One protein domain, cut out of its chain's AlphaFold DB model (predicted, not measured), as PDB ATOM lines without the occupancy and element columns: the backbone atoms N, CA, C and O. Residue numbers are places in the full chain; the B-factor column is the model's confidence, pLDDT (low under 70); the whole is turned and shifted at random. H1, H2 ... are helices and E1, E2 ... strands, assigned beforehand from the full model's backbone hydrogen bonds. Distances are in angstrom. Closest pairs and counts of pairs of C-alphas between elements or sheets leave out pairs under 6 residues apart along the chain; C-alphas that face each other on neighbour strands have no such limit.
ATOM      1  N   THR A  17     -22.540 -16.629   4.237       95.00
ATOM      2  CA  THR A  17     -22.552 -17.901   3.496       95.00
ATOM      3  C   THR A  17     -22.134 -19.092   4.356       95.00
ATOM      4  O   THR A  17     -22.545 -20.221   4.075       95.00
ATOM      5  N   HIS A  18     -21.397 -18.837   5.441       93.44
ATOM      6  CA  HIS A  18     -20.932 -19.846   6.394       93.44
ATOM      7  C   HIS A  18     -22.006 -20.289   7.398       93.44
ATOM      8  O   HIS A  18     -21.757 -21.195   8.192       93.44
ATOM      9  N   TYR A  19     -23.182 -19.657   7.400       93.75
ATOM     10  CA  TYR A  19     -24.265 -19.989   8.320       93.75
ATOM     11  C   TYR A  19     -25.361 -20.781   7.607       93.75
ATOM     12  O   TYR A  19     -25.893 -20.357   6.577       93.75
ATOM     13  N   ASP A  20     -25.745 -21.914   8.194       94.19
ATOM     14  CA  ASP A  20     -26.903 -22.699   7.747       94.19
ATOM     15  C   ASP A  20     -28.228 -22.025   8.128       94.19
ATOM     16  O   ASP A  20     -29.232 -22.148   7.427       94.19
ATOM     17  N   ILE A  21     -28.226 -21.299   9.249       93.81
ATOM     18  CA  ILE A  21     -29.380 -20.589   9.799       93.81
ATOM     19  C   ILE A  21     -28.926 -19.197  10.229       93.81
ATOM     20  O   ILE A  21     -27.972 -19.054  10.996       93.81
ATOM     21  N   ILE A  22     -29.645 -18.177   9.767       95.38
ATOM     22  CA  ILE A  22     -29.430 -16.780  10.146       95.38
ATOM     23  C   ILE A  22     -30.655 -16.325  10.936       95.38
ATOM     24  O   ILE A  22     -31.779 -16.461  10.461       95.38
ATOM     25  N   CYS A  23     -30.447 -15.795  12.141       93.94
ATOM     26  CA  CYS A  23     -31.531 -15.426  13.053       93.94
ATOM     27  C   CYS A  23     -31.576 -13.911  13.287       93.94
ATOM     28  O   CYS A  23     -30.660 -13.351  13.889       93.94
ATOM     29  N   GLY A  24     -32.668 -13.261  12.885       94.19
ATOM     30  CA  GLY A  24     -32.981 -11.872  13.226       94.19
ATOM     31  C   GLY A  24     -33.921 -11.781  14.431       94.19
ATOM     32  O   GLY A  24     -35.061 -12.239  14.371       94.19
ATOM     33  N   ASN A  25     -33.475 -11.169  15.530       94.38
ATOM     34  CA  ASN A  25     -34.341 -10.909  16.683       94.38
ATOM     35  C   ASN A  25     -35.107  -9.597  16.489       94.38
ATOM     36  O   ASN A  25     -34.509  -8.525  16.385       94.38
ATOM     37  N   LEU A  26     -36.433  -9.679  16.464       94.94
ATOM     38  CA  LEU A  26     -37.331  -8.549  16.258       94.94
ATOM     39  C   LEU A  26     -38.027  -8.204  17.564       94.94
ATOM     40  O   LEU A  26     -38.720  -9.040  18.139       94.94
ATOM     41  N   SER A  27     -37.885  -6.965  18.026       91.75
ATOM     42  CA  SER A  27     -38.589  -6.485  19.220       91.75
ATOM     43  C   SER A  27     -39.917  -5.812  18.886       91.75
ATOM     44  O   SER A  27     -40.721  -5.600  19.782       91.75
ATOM     45  N   GLY A  28     -40.149  -5.453  17.619       91.06
ATOM     46  CA  GLY A  28     -41.230  -4.544  17.225       91.06
ATOM     47  C   GLY A  28     -40.820  -3.066  17.289       91.06
ATOM     48  O   GLY A  28     -41.559  -2.205  16.817       91.06
ATOM     49  N   GLY A  29     -39.614  -2.767  17.789       93.62
ATOM     50  CA  GLY A  29     -39.035  -1.423  17.829       93.62
ATOM     51  C   GLY A  29     -38.338  -1.008  16.529       93.62
ATOM     52  O   GLY A  29     -38.095  -1.831  15.639       93.62
ATOM     53  N   ALA A  30     -37.994   0.280  16.437       95.00
ATOM     54  CA  ALA A  30     -37.364   0.884  15.261       95.00
ATOM     55  C   ALA A  30     -35.975   0.295  14.958       95.00
ATOM     56  O   ALA A  30     -35.711  -0.067  13.812       95.00
ATOM     57  N   ASP A  31     -35.135   0.099  15.976       96.56
ATOM     58  CA  ASP A  31     -33.779  -0.436  15.789       96.56
ATOM     59  C   ASP A  31     -33.808  -1.842  15.191       96.56
ATOM     60  O   ASP A  31     -33.108  -2.129  14.222       96.56
ATOM     61  N   SER A  32     -34.695  -2.707  15.699       95.69
ATOM     62  CA  SER A  32     -34.857  -4.058  15.157       95.69
ATOM     63  C   SER A  32     -35.388  -4.059  13.719       95.69
ATOM     64  O   SER A  32     -35.040  -4.940  12.939       95.69
ATOM     65  N   ARG A  33     -36.161  -3.039  13.323       95.81
ATOM     66  CA  ARG A  33     -36.607  -2.875  11.933       95.81
ATOM     67  C   ARG A  33     -35.438  -2.534  11.012       95.81
ATOM     68  O   ARG A  33     -35.307  -3.155   9.961       95.81
ATOM     69  N   VAL A  34     -34.614  -1.559  11.394       96.81
ATOM     70  CA  VAL A  34     -33.454  -1.132  10.593       96.81
ATOM     71  C   VAL A  34     -32.421  -2.253  10.513       96.81
ATOM     72  O   VAL A  34     -31.964  -2.588   9.425       96.81
ATOM     73  N   MET A  35     -32.123  -2.895  11.642       96.75
ATOM     74  CA  MET A  35     -31.228  -4.050  11.707       96.75
ATOM     75  C   MET A  35     -31.698  -5.179  10.781       96.75
ATOM     76  O   MET A  35     -30.910  -5.668   9.975       96.75
ATOM     77  N   GLN A  36     -32.986  -5.538  10.820       97.31
ATOM     78  CA  GLN A  36     -33.536  -6.588   9.959       97.31
ATOM     79  C   GLN A  36     -33.486  -6.218   8.475       97.31
ATOM     80  O   GLN A  36     -33.238  -7.086   7.639       97.31
ATOM     81  N   TYR A  37     -33.724  -4.948   8.139       96.38
ATOM     82  CA  TYR A  37     -33.622  -4.456   6.767       96.38
ATOM     83  C   TYR A  37     -32.198  -4.635   6.224       96.38
ATOM     84  O   TYR A  37     -32.016  -5.310   5.211       96.38
ATOM     85  N   LEU A  38     -31.194  -4.135   6.952       96.25
ATOM     86  CA  LEU A  38     -29.782  -4.240   6.564       96.25
ATOM     87  C   LEU A  38     -29.318  -5.699   6.471       96.25
ATOM     88  O   LEU A  38     -28.606  -6.078   5.542       96.25
ATOM     89  N   LEU A  39     -29.749  -6.540   7.413       96.31
ATOM     90  CA  LEU A  39     -29.397  -7.955   7.421       96.31
ATOM     91  C   LEU A  39     -30.015  -8.708   6.231       96.31
ATOM     92  O   LEU A  39     -29.350  -9.546   5.625       96.31
ATOM     93  N   MET A  40     -31.260  -8.394   5.859       97.62
ATOM     94  CA  MET A  40     -31.891  -8.971   4.669       97.62
ATOM     95  C   MET A  40     -31.261  -8.474   3.369       97.62
ATOM     96  O   MET A  40     -31.145  -9.267   2.436       97.62
ATOM     97  N   GLU A  41     -30.843  -7.209   3.285       97.19
ATOM     98  CA  GLU A  41     -30.075  -6.717   2.133       97.19
ATOM     99  C   GLU A  41     -28.764  -7.494   1.976       97.19
ATOM    100  O   GLU A  41     -28.498  -8.031   0.899       97.19
ATOM    101  N   ALA A  42     -28.002  -7.652   3.062       96.12
ATOM    102  CA  ALA A  42     -26.766  -8.427   3.055       96.12
ATOM    103  C   ALA A  42     -27.004  -9.896   2.659       96.12
ATOM    104  O   ALA A  42     -26.299 -10.428   1.804       96.12
ATOM    105  N   ALA A  43     -28.032 -10.545   3.215       97.06
ATOM    106  CA  ALA A  43     -28.352 -11.938   2.899       97.06
ATOM    107  C   ALA A  43     -28.793 -12.128   1.438       97.06
ATOM    108  O   ALA A  43     -28.450 -13.133   0.813       97.06
ATOM    109  N   ARG A  44     -29.536 -11.170   0.867       97.50
ATOM    110  CA  ARG A  44     -29.923 -11.196  -0.553       97.50
ATOM    111  C   ARG A  44     -28.718 -10.999  -1.465       97.50
ATOM    112  O   ARG A  44     -28.626 -11.704  -2.465       97.50
ATOM    113  N   ALA A  45     -27.800 -10.100  -1.110       97.56
ATOM    114  CA  ALA A  45     -26.611  -9.809  -1.908       97.56
ATOM    115  C   ALA A  45     -25.726 -11.047  -2.137       97.56
ATOM    116  O   ALA A  45     -25.129 -11.179  -3.201       97.56
ATOM    117  N   VAL A  46     -25.688 -11.974  -1.175       97.12
ATOM    118  CA  VAL A  46     -24.942 -13.242  -1.280       97.12
ATOM    119  C   VAL A  46     -25.833 -14.465  -1.552       97.12
ATOM    120  O   VAL A  46     -25.359 -15.595  -1.508       97.12
ATOM    121  N   GLY A  47     -27.128 -14.265  -1.824       97.38
ATOM    122  CA  GLY A  47     -28.043 -15.340  -2.220       97.38
ATOM    123  C   GLY A  47     -28.441 -16.329  -1.116       97.38
ATOM    124  O   GLY A  47     -28.832 -17.443  -1.442       97.38
ATOM    125  N   VAL A  48     -28.371 -15.945   0.166       97.69
ATOM    126  CA  VAL A  48     -28.717 -16.809   1.322       97.69
ATOM    127  C   VAL A  48     -29.942 -16.328   2.105       97.69
ATOM    128  O   VAL A  48     -30.173 -16.725   3.247       97.69
ATOM    129  N   ALA A  49     -30.754 -15.445   1.518       97.19
ATOM    130  CA  ALA A  49     -31.973 -14.926   2.151       97.19
ATOM    131  C   ALA A  49     -32.981 -16.034   2.523       97.19
ATOM    132  O   ALA A  49     -33.781 -15.877   3.445       97.19
ATOM    133  N   ASP A  50     -32.923 -17.178   1.842       96.62
ATOM    134  CA  ASP A  50     -33.688 -18.381   2.150       96.62
ATOM    135  C   ASP A  50     -33.233 -19.087   3.442       96.62
ATOM    136  O   ASP A  50     -33.922 -19.998   3.895       96.62
ATOM    137  N   ARG A  51     -32.142 -18.663   4.082       96.62
ATOM    138  CA  ARG A  51     -31.696 -19.169   5.394       96.62
ATOM    139  C   ARG A  51     -32.146 -18.295   6.563       96.62
ATOM    140  O   ARG A  51     -31.841 -18.603   7.715       96.62
ATOM    141  N   MET A  52     -32.869 -17.208   6.282       97.00
ATOM    142  CA  MET A  52     -33.316 -16.267   7.303       97.00
ATOM    143  C   MET A  52     -34.507 -16.799   8.105       97.00
ATOM    144  O   MET A  52     -35.545 -17.180   7.553       97.00
ATOM    145  N   TRP A  53     -34.366 -16.701   9.420       96.88
ATOM    146  CA  TRP A  53     -35.401 -16.876  10.425       96.88
ATOM    147  C   TRP A  53     -35.504 -15.621  11.276       96.88
ATOM    148  O   TRP A  53     -34.518 -14.936  11.538       96.88
ATOM    149  N   THR A  54     -36.708 -15.322  11.743       96.44
ATOM    150  CA  THR A  54     -36.936 -14.192  12.644       96.44
ATOM    151  C   THR A  54     -37.617 -14.660  13.908       96.44
ATOM    152  O   THR A  54     -38.524 -15.488  13.859       96.44
ATOM    153  N   PHE A  55     -37.205 -14.093  15.031       93.25
ATOM    154  CA  PHE A  55     -37.722 -14.456  16.338       93.25
ATOM    155  C   PHE A  55     -38.196 -13.210  17.065       93.25
ATOM    156  O   PHE A  55     -37.524 -12.181  17.052       93.25
ATOM    157  N   HIS A  56     -39.344 -13.308  17.715       92.12
ATOM    158  CA  HIS A  56     -39.783 -12.346  18.707       92.12
ATOM    159  C   HIS A  56     -39.795 -13.042  20.064       92.12
ATOM    160  O   HIS A  56     -40.473 -14.048  20.235       92.12
ATOM    161  N   ALA A  57     -39.024 -12.536  21.022       87.88
ATOM    162  CA  ALA A  57     -39.067 -13.031  22.390       87.88
ATOM    163  C   ALA A  57     -40.218 -12.332  23.123       87.88
ATOM    164  O   ALA A  57     -40.009 -11.283  23.733       87.88
ATOM    165  N   THR A  58     -41.427 -12.887  23.022       84.81
ATOM    166  CA  THR A  58     -42.595 -12.312  23.701       84.81
ATOM    167  C   THR A  58     -42.362 -12.227  25.208       84.81
ATOM    168  O   THR A  58     -41.843 -13.159  25.830       84.81
ATOM    169  N   LEU A  59     -42.754 -11.099  25.798       81.38
ATOM    170  CA  LEU A  59     -42.765 -10.914  27.250       81.38
ATOM    171  C   LEU A  59     -44.067 -11.431  27.883       81.38
ATOM    172  O   LEU A  59     -44.251 -11.309  29.093       81.38
ATOM    173  N   GLY A  60     -44.975 -11.993  27.082       82.12
ATOM    174  CA  GLY A  60     -46.269 -12.450  27.561       82.12
ATOM    175  C   GLY A  60     -47.118 -11.272  28.061       82.12
ATOM    176  O   GLY A  60     -47.199 -10.249  27.377       82.12
ATOM    177  N   PRO A  61     -47.745 -11.362  29.247       80.75
ATOM    178  CA  PRO A  61     -48.698 -10.354  29.726       80.75
ATOM    179  C   PRO A  61     -48.144  -8.939  29.936       80.75
ATOM    180  O   PRO A  61     -48.926  -7.995  29.985       80.75
ATOM    181  N   VAL A  62     -46.824  -8.773  30.093       84.69
ATOM    182  CA  VAL A  62     -46.206  -7.444  30.298       84.69
ATOM    183  C   VAL A  62     -45.787  -6.776  28.990       84.69
ATOM    184  O   VAL A  62     -45.247  -5.671  28.992       84.69
ATOM    185  N   GLU A  63     -45.998  -7.452  27.866       87.19
ATOM    186  CA  GLU A  63     -45.766  -6.879  26.556       87.19
ATOM    187  C   GLU A  63     -46.834  -5.827  26.227       87.19
ATOM    188  O   GLU A  63     -47.998  -5.964  26.604       87.19
ATOM    189  N   TRP A  64     -46.456  -4.769  25.503       90.75
ATOM    190  CA  TRP A  64     -47.411  -3.723  25.147       90.75
ATOM    191  C   TRP A  64     -48.543  -4.291  24.268       90.75
ATOM    192  O   TRP A  64     -48.270  -4.802  23.168       90.75
ATOM    193  N   PRO A  65     -49.810  -4.197  24.715       93.19
ATOM    194  CA  PRO A  65     -50.926  -4.821  24.028       93.19
ATOM    195  C   PRO A  65     -51.326  -4.034  22.779       93.19
ATOM    196  O   PRO A  65     -50.987  -2.865  22.596       93.19
ATOM    197  N   GLY A  66     -52.107  -4.677  21.914       93.56
ATOM    198  CA  GLY A  66     -52.814  -3.963  20.859       93.56
ATOM    199  C   GLY A  66     -53.911  -3.108  21.485       93.56
ATOM    200  O   GLY A  66     -54.643  -3.580  22.353       93.56
ATOM    201  N   VAL A  67     -54.040  -1.859  21.047       96.75
ATOM    202  CA  VAL A  67     -54.991  -0.896  21.622       96.75
ATOM    203  C   VAL A  67     -55.856  -0.319  20.513       96.75
ATOM    204  O   VAL A  67     -55.365  -0.007  19.433       96.75
ATOM    205  N   THR A  68     -57.151  -0.154  20.771       97.88
ATOM    206  CA  THR A  68     -58.036   0.616  19.889       97.88
ATOM    207  C   THR A  68     -58.316   1.962  20.531       97.88
ATOM    208  O   THR A  68     -58.800   2.019  21.657       97.88
ATOM    209  N   PHE A  69     -58.010   3.043  19.820       96.44
ATOM    210  CA  PHE A  69     -58.210   4.406  20.296       96.44
ATOM    211  C   PHE A  69     -58.785   5.266  19.171       96.44
ATOM    212  O   PHE A  69     -58.279   5.235  18.049       96.44
ATOM    213  N   GLY A  70     -59.874   5.991  19.448       95.56
ATOM    214  CA  GLY A  70     -60.534   6.851  18.458       95.56
ATOM    215  C   GLY A  70     -60.963   6.117  17.178       95.56
ATOM    216  O   GLY A  70     -60.824   6.659  16.088       95.56
ATOM    217  N   GLY A  71     -61.394   4.853  17.283       97.38
ATOM    218  CA  GLY A  71     -61.770   4.018  16.131       97.38
ATOM    219  C   GLY A  71     -60.595   3.427  15.339       97.38
ATOM    220  O   GLY A  71     -60.815   2.658  14.405       97.38
ATOM    221  N   ARG A  72     -59.345   3.724  15.711       97.88
ATOM    222  CA  ARG A  72     -58.143   3.176  15.072       97.88
ATOM    223  C   ARG A  72     -57.506   2.090  15.934       97.88
ATOM    224  O   ARG A  72     -57.240   2.304  17.113       97.88
ATOM    225  N   ARG A  73     -57.204   0.940  15.323       96.56
ATOM    226  CA  ARG A  73     -56.440  -0.141  15.960       96.56
ATOM    227  C   ARG A  73     -54.938   0.088  15.802       96.56
ATOM    228  O   ARG A  73     -54.435   0.218  14.686       96.56
ATOM    229  N   TYR A  74     -54.231   0.067  16.921       95.56
ATOM    230  CA  TYR A  74     -52.780   0.062  17.021       95.56
ATOM    231  C   TYR A  74     -52.317  -1.356  17.382       95.56
ATOM    232  O   TYR A  74     -52.881  -1.959  18.298       95.56
ATOM    233  N   PRO A  75     -51.350  -1.922  16.643       94.88
ATOM    234  CA  PRO A  75     -50.861  -3.272  16.898       94.88
ATOM    235  C   PRO A  75     -50.100  -3.364  18.228       94.88
ATOM    236  O   PRO A  75     -49.466  -2.401  18.654       94.88
ATOM    237  N   SER A  76     -50.132  -4.547  18.836       93.00
ATOM    238  CA  SER A  76     -49.205  -4.954  19.902       93.00
ATOM    239  C   SER A  76     -47.758  -5.004  19.402       93.00
ATOM    240  O   SER A  76     -47.503  -5.027  18.191       93.00
ATOM    241  N   MET A  77     -46.797  -5.099  20.323       92.44
ATOM    242  CA  MET A  77     -45.381  -5.266  19.958       92.44
ATOM    243  C   MET A  77     -45.133  -6.563  19.176       92.44
ATOM    244  O   MET A  77     -44.468  -6.535  18.142       92.44
ATOM    245  N   SER A  78     -45.778  -7.659  19.563       90.81
ATOM    246  CA  SER A  78     -45.740  -8.945  18.863       90.81
ATOM    247  C   SER A  78     -46.294  -8.854  17.442       90.81
ATOM    248  O   SER A  78     -45.774  -9.477  16.511       90.81
ATOM    249  N   GLU A  79     -47.349  -8.067  17.234       92.88
ATOM    250  CA  GLU A  79     -47.886  -7.811  15.896       92.88
ATOM    251  C   GLU A  79     -46.959  -6.923  15.064       92.88
ATOM    252  O   GLU A  79     -46.811  -7.164  13.863       92.88
ATOM    253  N   LEU A  80     -46.306  -5.932  15.678       94.94
ATOM    254  CA  LEU A  80     -45.287  -5.121  15.013       94.94
ATOM    255  C   LEU A  80     -44.083  -5.969  14.602       94.94
ATOM    256  O   LEU A  80     -43.660  -5.877  13.451       94.94
ATOM    257  N   ALA A  81     -43.576  -6.835  15.478       94.81
ATOM    258  CA  ALA A  81     -42.476  -7.747  15.172       94.81
ATOM    259  C   ALA A  81     -42.836  -8.709  14.022       94.81
ATOM    260  O   ALA A  81     -42.075  -8.849  13.061       94.81
ATOM    261  N   ALA A  82     -44.036  -9.297  14.048       93.44
ATOM    262  CA  ALA A  82     -44.517 -10.151  12.961       93.44
ATOM    263  C   ALA A  82     -44.664  -9.387  11.635       93.44
ATOM    264  O   ALA A  82     -44.339  -9.903  10.561       93.44
ATOM    265  N   ARG A  83     -45.124  -8.133  11.695       95.06
ATOM    266  CA  ARG A  83     -45.227  -7.264  10.521       95.06
ATOM    267  C   ARG A  83     -43.849  -6.916   9.958       95.06
ATOM    268  O   ARG A  83     -43.686  -6.987   8.744       95.06
ATOM    269  N   GLN A  84     -42.877  -6.597  10.810       95.62
ATOM    270  CA  GLN A  84     -41.488  -6.341  10.415       95.62
ATOM    271  C   GLN A  84     -40.872  -7.554   9.705       95.62
ATOM    272  O   GLN A  84     -40.304  -7.397   8.627       95.62
ATOM    273  N   SER A  85     -41.050  -8.761  10.254       96.25
ATOM    274  CA  SER A  85     -40.586 -10.006   9.625       96.25
ATOM    275  C   SER A  85     -41.138 -10.160   8.206       96.25
ATOM    276  O   SER A  85     -40.376 -10.264   7.239       96.25
ATOM    277  N   ARG A  86     -42.466 -10.056   8.064       95.19
ATOM    278  CA  ARG A  86     -43.148 -10.166   6.771       95.19
ATOM    279  C   ARG A  86     -42.688  -9.100   5.777       95.19
ATOM    280  O   ARG A  86     -42.445  -9.417   4.620       95.19
ATOM    281  N   GLU A  87     -42.576  -7.848   6.214       95.56
ATOM    282  CA  GLU A  87     -42.153  -6.732   5.356       95.56
ATOM    283  C   GLU A  87     -40.693  -6.857   4.906       95.56
ATOM    284  O   GLU A  87     -40.360  -6.414   3.812       95.56
ATOM    285  N   SER A  88     -39.836  -7.514   5.691       94.94
ATOM    286  CA  SER A  88     -38.455  -7.816   5.286       94.94
ATOM    287  C   SER A  88     -38.351  -8.948   4.243       94.94
ATOM    288  O   SER A  88     -37.298  -9.159   3.634       94.94
ATOM    289  N   GLY A  89     -39.460  -9.654   3.990       94.00
ATOM    290  CA  GLY A  89     -39.568 -10.740   3.015       94.00
ATOM    291  C   GLY A  89     -39.210 -12.122   3.560       94.00
ATOM    292  O   GLY A  89     -38.951 -13.029   2.771       94.00
ATOM    293  N   VAL A  90     -39.192 -12.295   4.883       94.56
ATOM    294  CA  VAL A  90     -39.050 -13.611   5.521       94.56
ATOM    295  C   VAL A  90     -40.375 -14.367   5.414       94.56
ATOM    296  O   VAL A  90     -41.454 -13.800   5.605       94.56
ATOM    297  N   LEU A  91     -40.305 -15.661   5.084       91.38
ATOM    298  CA  LEU A  91     -41.489 -16.516   4.997       91.38
ATOM    299  C   LEU A  91     -42.209 -16.575   6.346       91.38
ATOM    300  O   LEU A  91     -41.579 -16.684   7.394       91.38
ATOM    301  N   ARG A  92     -43.546 -16.595   6.320       88.06
ATOM    302  CA  ARG A  92     -44.364 -16.677   7.542       88.06
ATOM    303  C   ARG A  92     -44.030 -17.907   8.393       88.06
ATOM    304  O   ARG A  92     -44.085 -17.820   9.610       88.06
ATOM    305  N   SER A  93     -43.673 -19.022   7.757       91.25
ATOM    306  CA  SER A  93     -43.243 -20.258   8.424       91.25
ATOM    307  C   SER A  93     -41.871 -20.163   9.099       91.25
ATOM    308  O   SER A  93     -41.457 -21.117   9.741       91.25
ATOM    309  N   ARG A  94     -41.159 -19.040   8.944       93.00
ATOM    310  CA  ARG A  94     -39.837 -18.774   9.529       93.00
ATOM    311  C   ARG A  94     -39.844 -17.569  10.468       93.00
ATOM    312  O   ARG A  94     -38.809 -16.945  10.712       93.00
ATOM    313  N   HIS A  95     -41.025 -17.213  10.964       92.56
ATOM    314  CA  HIS A  95     -41.193 -16.228  12.016       92.56
ATOM    315  C   HIS A  95     -41.784 -16.888  13.257       92.56
ATOM    316  O   HIS A  95     -42.947 -17.289  13.249       92.56
ATOM    317  N   GLU A  96     -40.999 -16.945  14.327       86.06
ATOM    318  CA  GLU A  96     -41.393 -17.556  15.594       86.06
ATOM    319  C   GLU A  96     -41.578 -16.493  16.678       86.06
ATOM    320  O   GLU A  96     -40.751 -15.596  16.838       86.06
ATOM    321  N   ARG A  97     -42.675 -16.581  17.437       72.75
ATOM    322  CA  ARG A  97     -43.037 -15.587  18.474       72.75
ATOM    323  C   ARG A  97     -42.881 -16.076  19.904       72.75
ATOM    324  O   ARG A  97     -42.891 -15.276  20.834       72.75
ATOM    325  N   THR A  98     -42.797 -17.383  20.097       68.88
ATOM    326  CA  THR A  98     -42.742 -17.977  21.426       68.88
ATOM    327  C   THR A  98     -41.796 -19.153  21.371       68.88
ATOM    328  O   THR A  98     -41.871 -19.981  20.461       68.88
ATOM    329  N   LYS A  99     -40.887 -19.230  22.342       61.12
ATOM    330  CA  LYS A  99     -40.064 -20.419  22.480       61.12
ATOM    331  C   LYS A  99     -40.988 -21.541  22.919       61.12
ATOM    332  O   LYS A  99     -41.596 -21.478  23.979       61.12
ATOM    333  N   THR A 100     -41.106 -22.560  22.087       55.06
ATOM    334  CA  THR A 100     -41.800 -23.779  22.480       55.06
ATOM    335  C   THR A 100     -40.789 -24.634  23.228       55.06
ATOM    336  O   THR A 100     -39.740 -24.977  22.675       55.06
ATOM    337  N   THR A 101     -41.037 -24.905  24.506       49.59
ATOM    338  CA  THR A 101     -40.135 -25.759  25.290       49.59
ATOM    339  C   THR A 101     -40.643 -27.181  25.182       49.59
ATOM    340  O   THR A 101     -41.814 -27.432  25.431       49.59
ATOM    341  N   ASN A 102     -39.770 -28.105  24.789       48.84
ATOM    342  CA  ASN A 102     -40.076 -29.526  24.831       48.84
ATOM    343  C   ASN A 102     -39.565 -30.039  26.182       48.84
ATOM    344  O   ASN A 102     -38.371 -30.284  26.357       48.84
ATOM    345  N   ASP A 103     -40.449 -30.077  27.171       52.50
ATOM    346  CA  ASP A 103     -40.155 -30.488  28.549       52.50
ATOM    347  C   ASP A 103     -39.999 -32.013  28.706       52.50
ATOM    348  O   ASP A 103     -39.652 -32.508  29.780       52.50
ATOM    349  N   GLY A 104     -40.199 -32.766  27.620       52.69
ATOM    350  CA  GLY A 104     -40.019 -34.213  27.565       52.69
ATOM    351  C   GLY A 104     -41.101 -35.008  28.299       52.69
ATOM    352  O   GLY A 104     -40.977 -36.230  28.378       52.69
ATOM    353  N   VAL A 105     -42.142 -34.353  28.827       52.84
ATOM    354  CA  VAL A 105     -43.192 -35.000  29.635       52.84
ATOM    355  C   VAL A 105     -44.606 -34.708  29.121       52.84
ATOM    356  O   VAL A 105     -45.484 -35.538  29.353       52.84
ATOM    357  N   GLY A 106     -44.855 -33.610  28.398       47.19
ATOM    358  CA  GLY A 106     -46.244 -33.206  28.128       47.19
ATOM    359  C   GLY A 106     -46.540 -32.539  26.794       47.19
ATOM    360  O   GLY A 106     -47.711 -32.386  26.462       47.19
ATOM    361  N   GLY A 107     -45.527 -32.202  25.998       53.09
ATOM    362  CA  GLY A 107     -45.714 -31.610  24.678       53.09
ATOM    363  C   GLY A 107     -45.237 -30.165  24.596       53.09
ATOM    364  O   GLY A 107     -44.591 -29.629  25.488       53.09
ATOM    365  N   ASN A 108     -45.505 -29.562  23.445       54.12
ATOM    366  CA  ASN A 108     -45.048 -28.232  23.076       54.12
ATOM    367  C   ASN A 108     -45.824 -27.149  23.847       54.12
ATOM    368  O   ASN A 108     -46.863 -26.694  23.367       54.12
ATOM    369  N   GLU A 109     -45.324 -26.710  25.005       60.12
ATOM    370  CA  GLU A 109     -45.907 -25.563  25.711       60.12
ATOM    371  C   GLU A 109     -45.251 -24.237  25.278       60.12
ATOM    372  O   GLU A 109     -44.013 -24.119  25.266       60.12
ATOM    373  N   PRO A 110     -46.055 -23.219  24.907       64.19
ATOM    374  CA  PRO A 110     -45.561 -21.870  24.672       64.19
ATOM    375  C   PRO A 110     -44.943 -21.307  25.957       64.19
ATOM    376  O   PRO A 110     -45.631 -21.100  26.951       64.19
ATOM    377  N   GLN A 111     -43.642 -21.032  25.930       69.81
ATOM    378  CA  GLN A 111     -42.928 -20.362  27.008       69.81
ATOM    379  C   GLN A 111     -42.587 -18.931  26.575       69.81
ATOM    380  O   GLN A 111     -41.718 -18.709  25.725       69.81
ATOM    381  N   ASP A 112     -43.274 -17.951  27.166       76.12
ATOM    382  CA  ASP A 112     -42.862 -16.549  27.077       76.12
ATOM    383  C   ASP A 112     -41.582 -16.292  27.897       76.12
ATOM    384  O   ASP A 112     -41.132 -17.126  28.692       76.12
ATOM    385  N   LEU A 113     -40.938 -15.144  27.671       75.94
ATOM    386  CA  LEU A 113     -39.669 -14.820  28.319       75.94
ATOM    387  C   LEU A 113     -39.811 -14.713  29.845       75.94
ATOM    388  O   LEU A 113     -38.891 -15.103  30.559       75.94
ATOM    389  N   LEU A 114     -40.950 -14.242  30.361       76.69
ATOM    390  CA  LEU A 114     -41.186 -14.186  31.805       76.69
ATOM    391  C   LEU A 114     -41.302 -15.581  32.415       76.69
ATOM    392  O   LEU A 114     -40.688 -15.850  33.443       76.69
ATOM    393  N   THR A 115     -42.018 -16.483  31.757       75.81
ATOM    394  CA  THR A 115     -42.144 -17.893  32.128       75.81
ATOM    395  C   THR A 115     -40.777 -18.567  32.086       75.81
ATOM    396  O   THR A 115     -40.439 -19.341  32.981       75.81
ATOM    397  N   HIS A 116     -39.942 -18.234  31.098       75.06
ATOM    398  CA  HIS A 116     -38.558 -18.701  31.037       75.06
ATOM    399  C   HIS A 116     -37.720 -18.198  32.221       75.06
ATOM    400  O   HIS A 116     -37.043 -18.988  32.880       75.06
ATOM    401  N   ILE A 117     -37.782 -16.898  32.518       78.44
ATOM    402  CA  ILE A 117     -37.071 -16.291  33.650       78.44
ATOM    403  C   ILE A 117     -37.549 -16.904  34.970       78.44
ATOM    404  O   ILE A 117     -36.719 -17.248  35.807       78.44
ATOM    405  N   ALA A 118     -38.856 -17.095  35.146       78.56
ATOM    406  CA  ALA A 118     -39.434 -17.701  36.341       78.56
ATOM    407  C   ALA A 118     -39.001 -19.166  36.512       78.56
ATOM    408  O   ALA A 118     -38.651 -19.573  37.617       78.56
TER     409      ALA A 118
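Overview. This is residues 17 to 118 of the 152 residues of an uncharacterized protein of Streptomyces kaniharaensis (UniProt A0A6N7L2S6). Two helices, H1 and H2, pack side by side over a pair of parallel strands, E1 and E2, H1 mostly beside E1 and H2 mostly beside E2. Two separate hairpins lie away from this small core: E3 and E4, whose residues 68 to 73 stick out, and E5 and E6, followed by the short helix H3. The 102 printed residues hold three named helices and six named strands, in the order E1 H1 E2 E3 E4 H2 E5 E6 H3, a mixed class of helices and strands, with three two-stranded sheets: E1 and E2 parallel, the other two antiparallel. The whole is flat, 46 by 39 by 20 A, and only just compact, close to loose, with a radius of gyration of the C-alphas of 15.3 A.

Arrangement. E1, residues 22 to 25, and E2, residues 52 to 55, are parallel neighbours at 28 degrees, with N 24 and O 53 2.8 A apart, within hydrogen-bond range. H1, residues 30 to 45, lies between them in the chain, a strand-helix-strand unit, two parallel neighbour strands with a helix between, whose crossover is right-handed. The closest C-alphas of E1 and H1, Gly 24 and Gln 36, are 6.2 A apart. H2, residues 77 to 88, touches H1 at a shallow tilt of 25 degrees, the same way, with residues 84 to 88 alone; their closest C-alphas, Tyr 37 and Ser 88, are 6.1 A apart. The closest C-alphas of E2 and H2, Thr 54 and Ser 85, are 6.3 A apart. Residues 54 to 55 of E2 also pair, parallel, with residues 95 to 96. E3, residues 67 to 69, and E4, residues 72 to 74, form an antiparallel hairpin at 152 degrees, with N 74 and O 67 2.8 A apart. E5, residues 99 to 102, and E6, residues 108 to 111, form another at 138 degrees, with N 111 and O 99 2.9 A apart. H3, residues 113 to 118, touches no helix and is only just apart from E5, at 8.1 A. In H1, H2 and H3 every O i to N i+4 pair is within hydrogen-bond range.

Along the chain. E1 begins at C-alpha 22, (-29.430, -16.780, 10.146), and is 10.1 A long; E2 is 10.2 A. H1 is 22.9 A long and H2 16.4 A. H3 ends at C-alpha 118, (-39.434, -17.701, 36.341).

Size, cuts and confidence. The C-alphas farthest apart, those of His 18 and Gly 70, are 49.3 A from each other. The printed part has no cut. The link from E2 to E3, 11 residues, is long. Residues 98 to 111, which include E5 and E6, have pLDDT under 70; the mean of the printed part is 87.4.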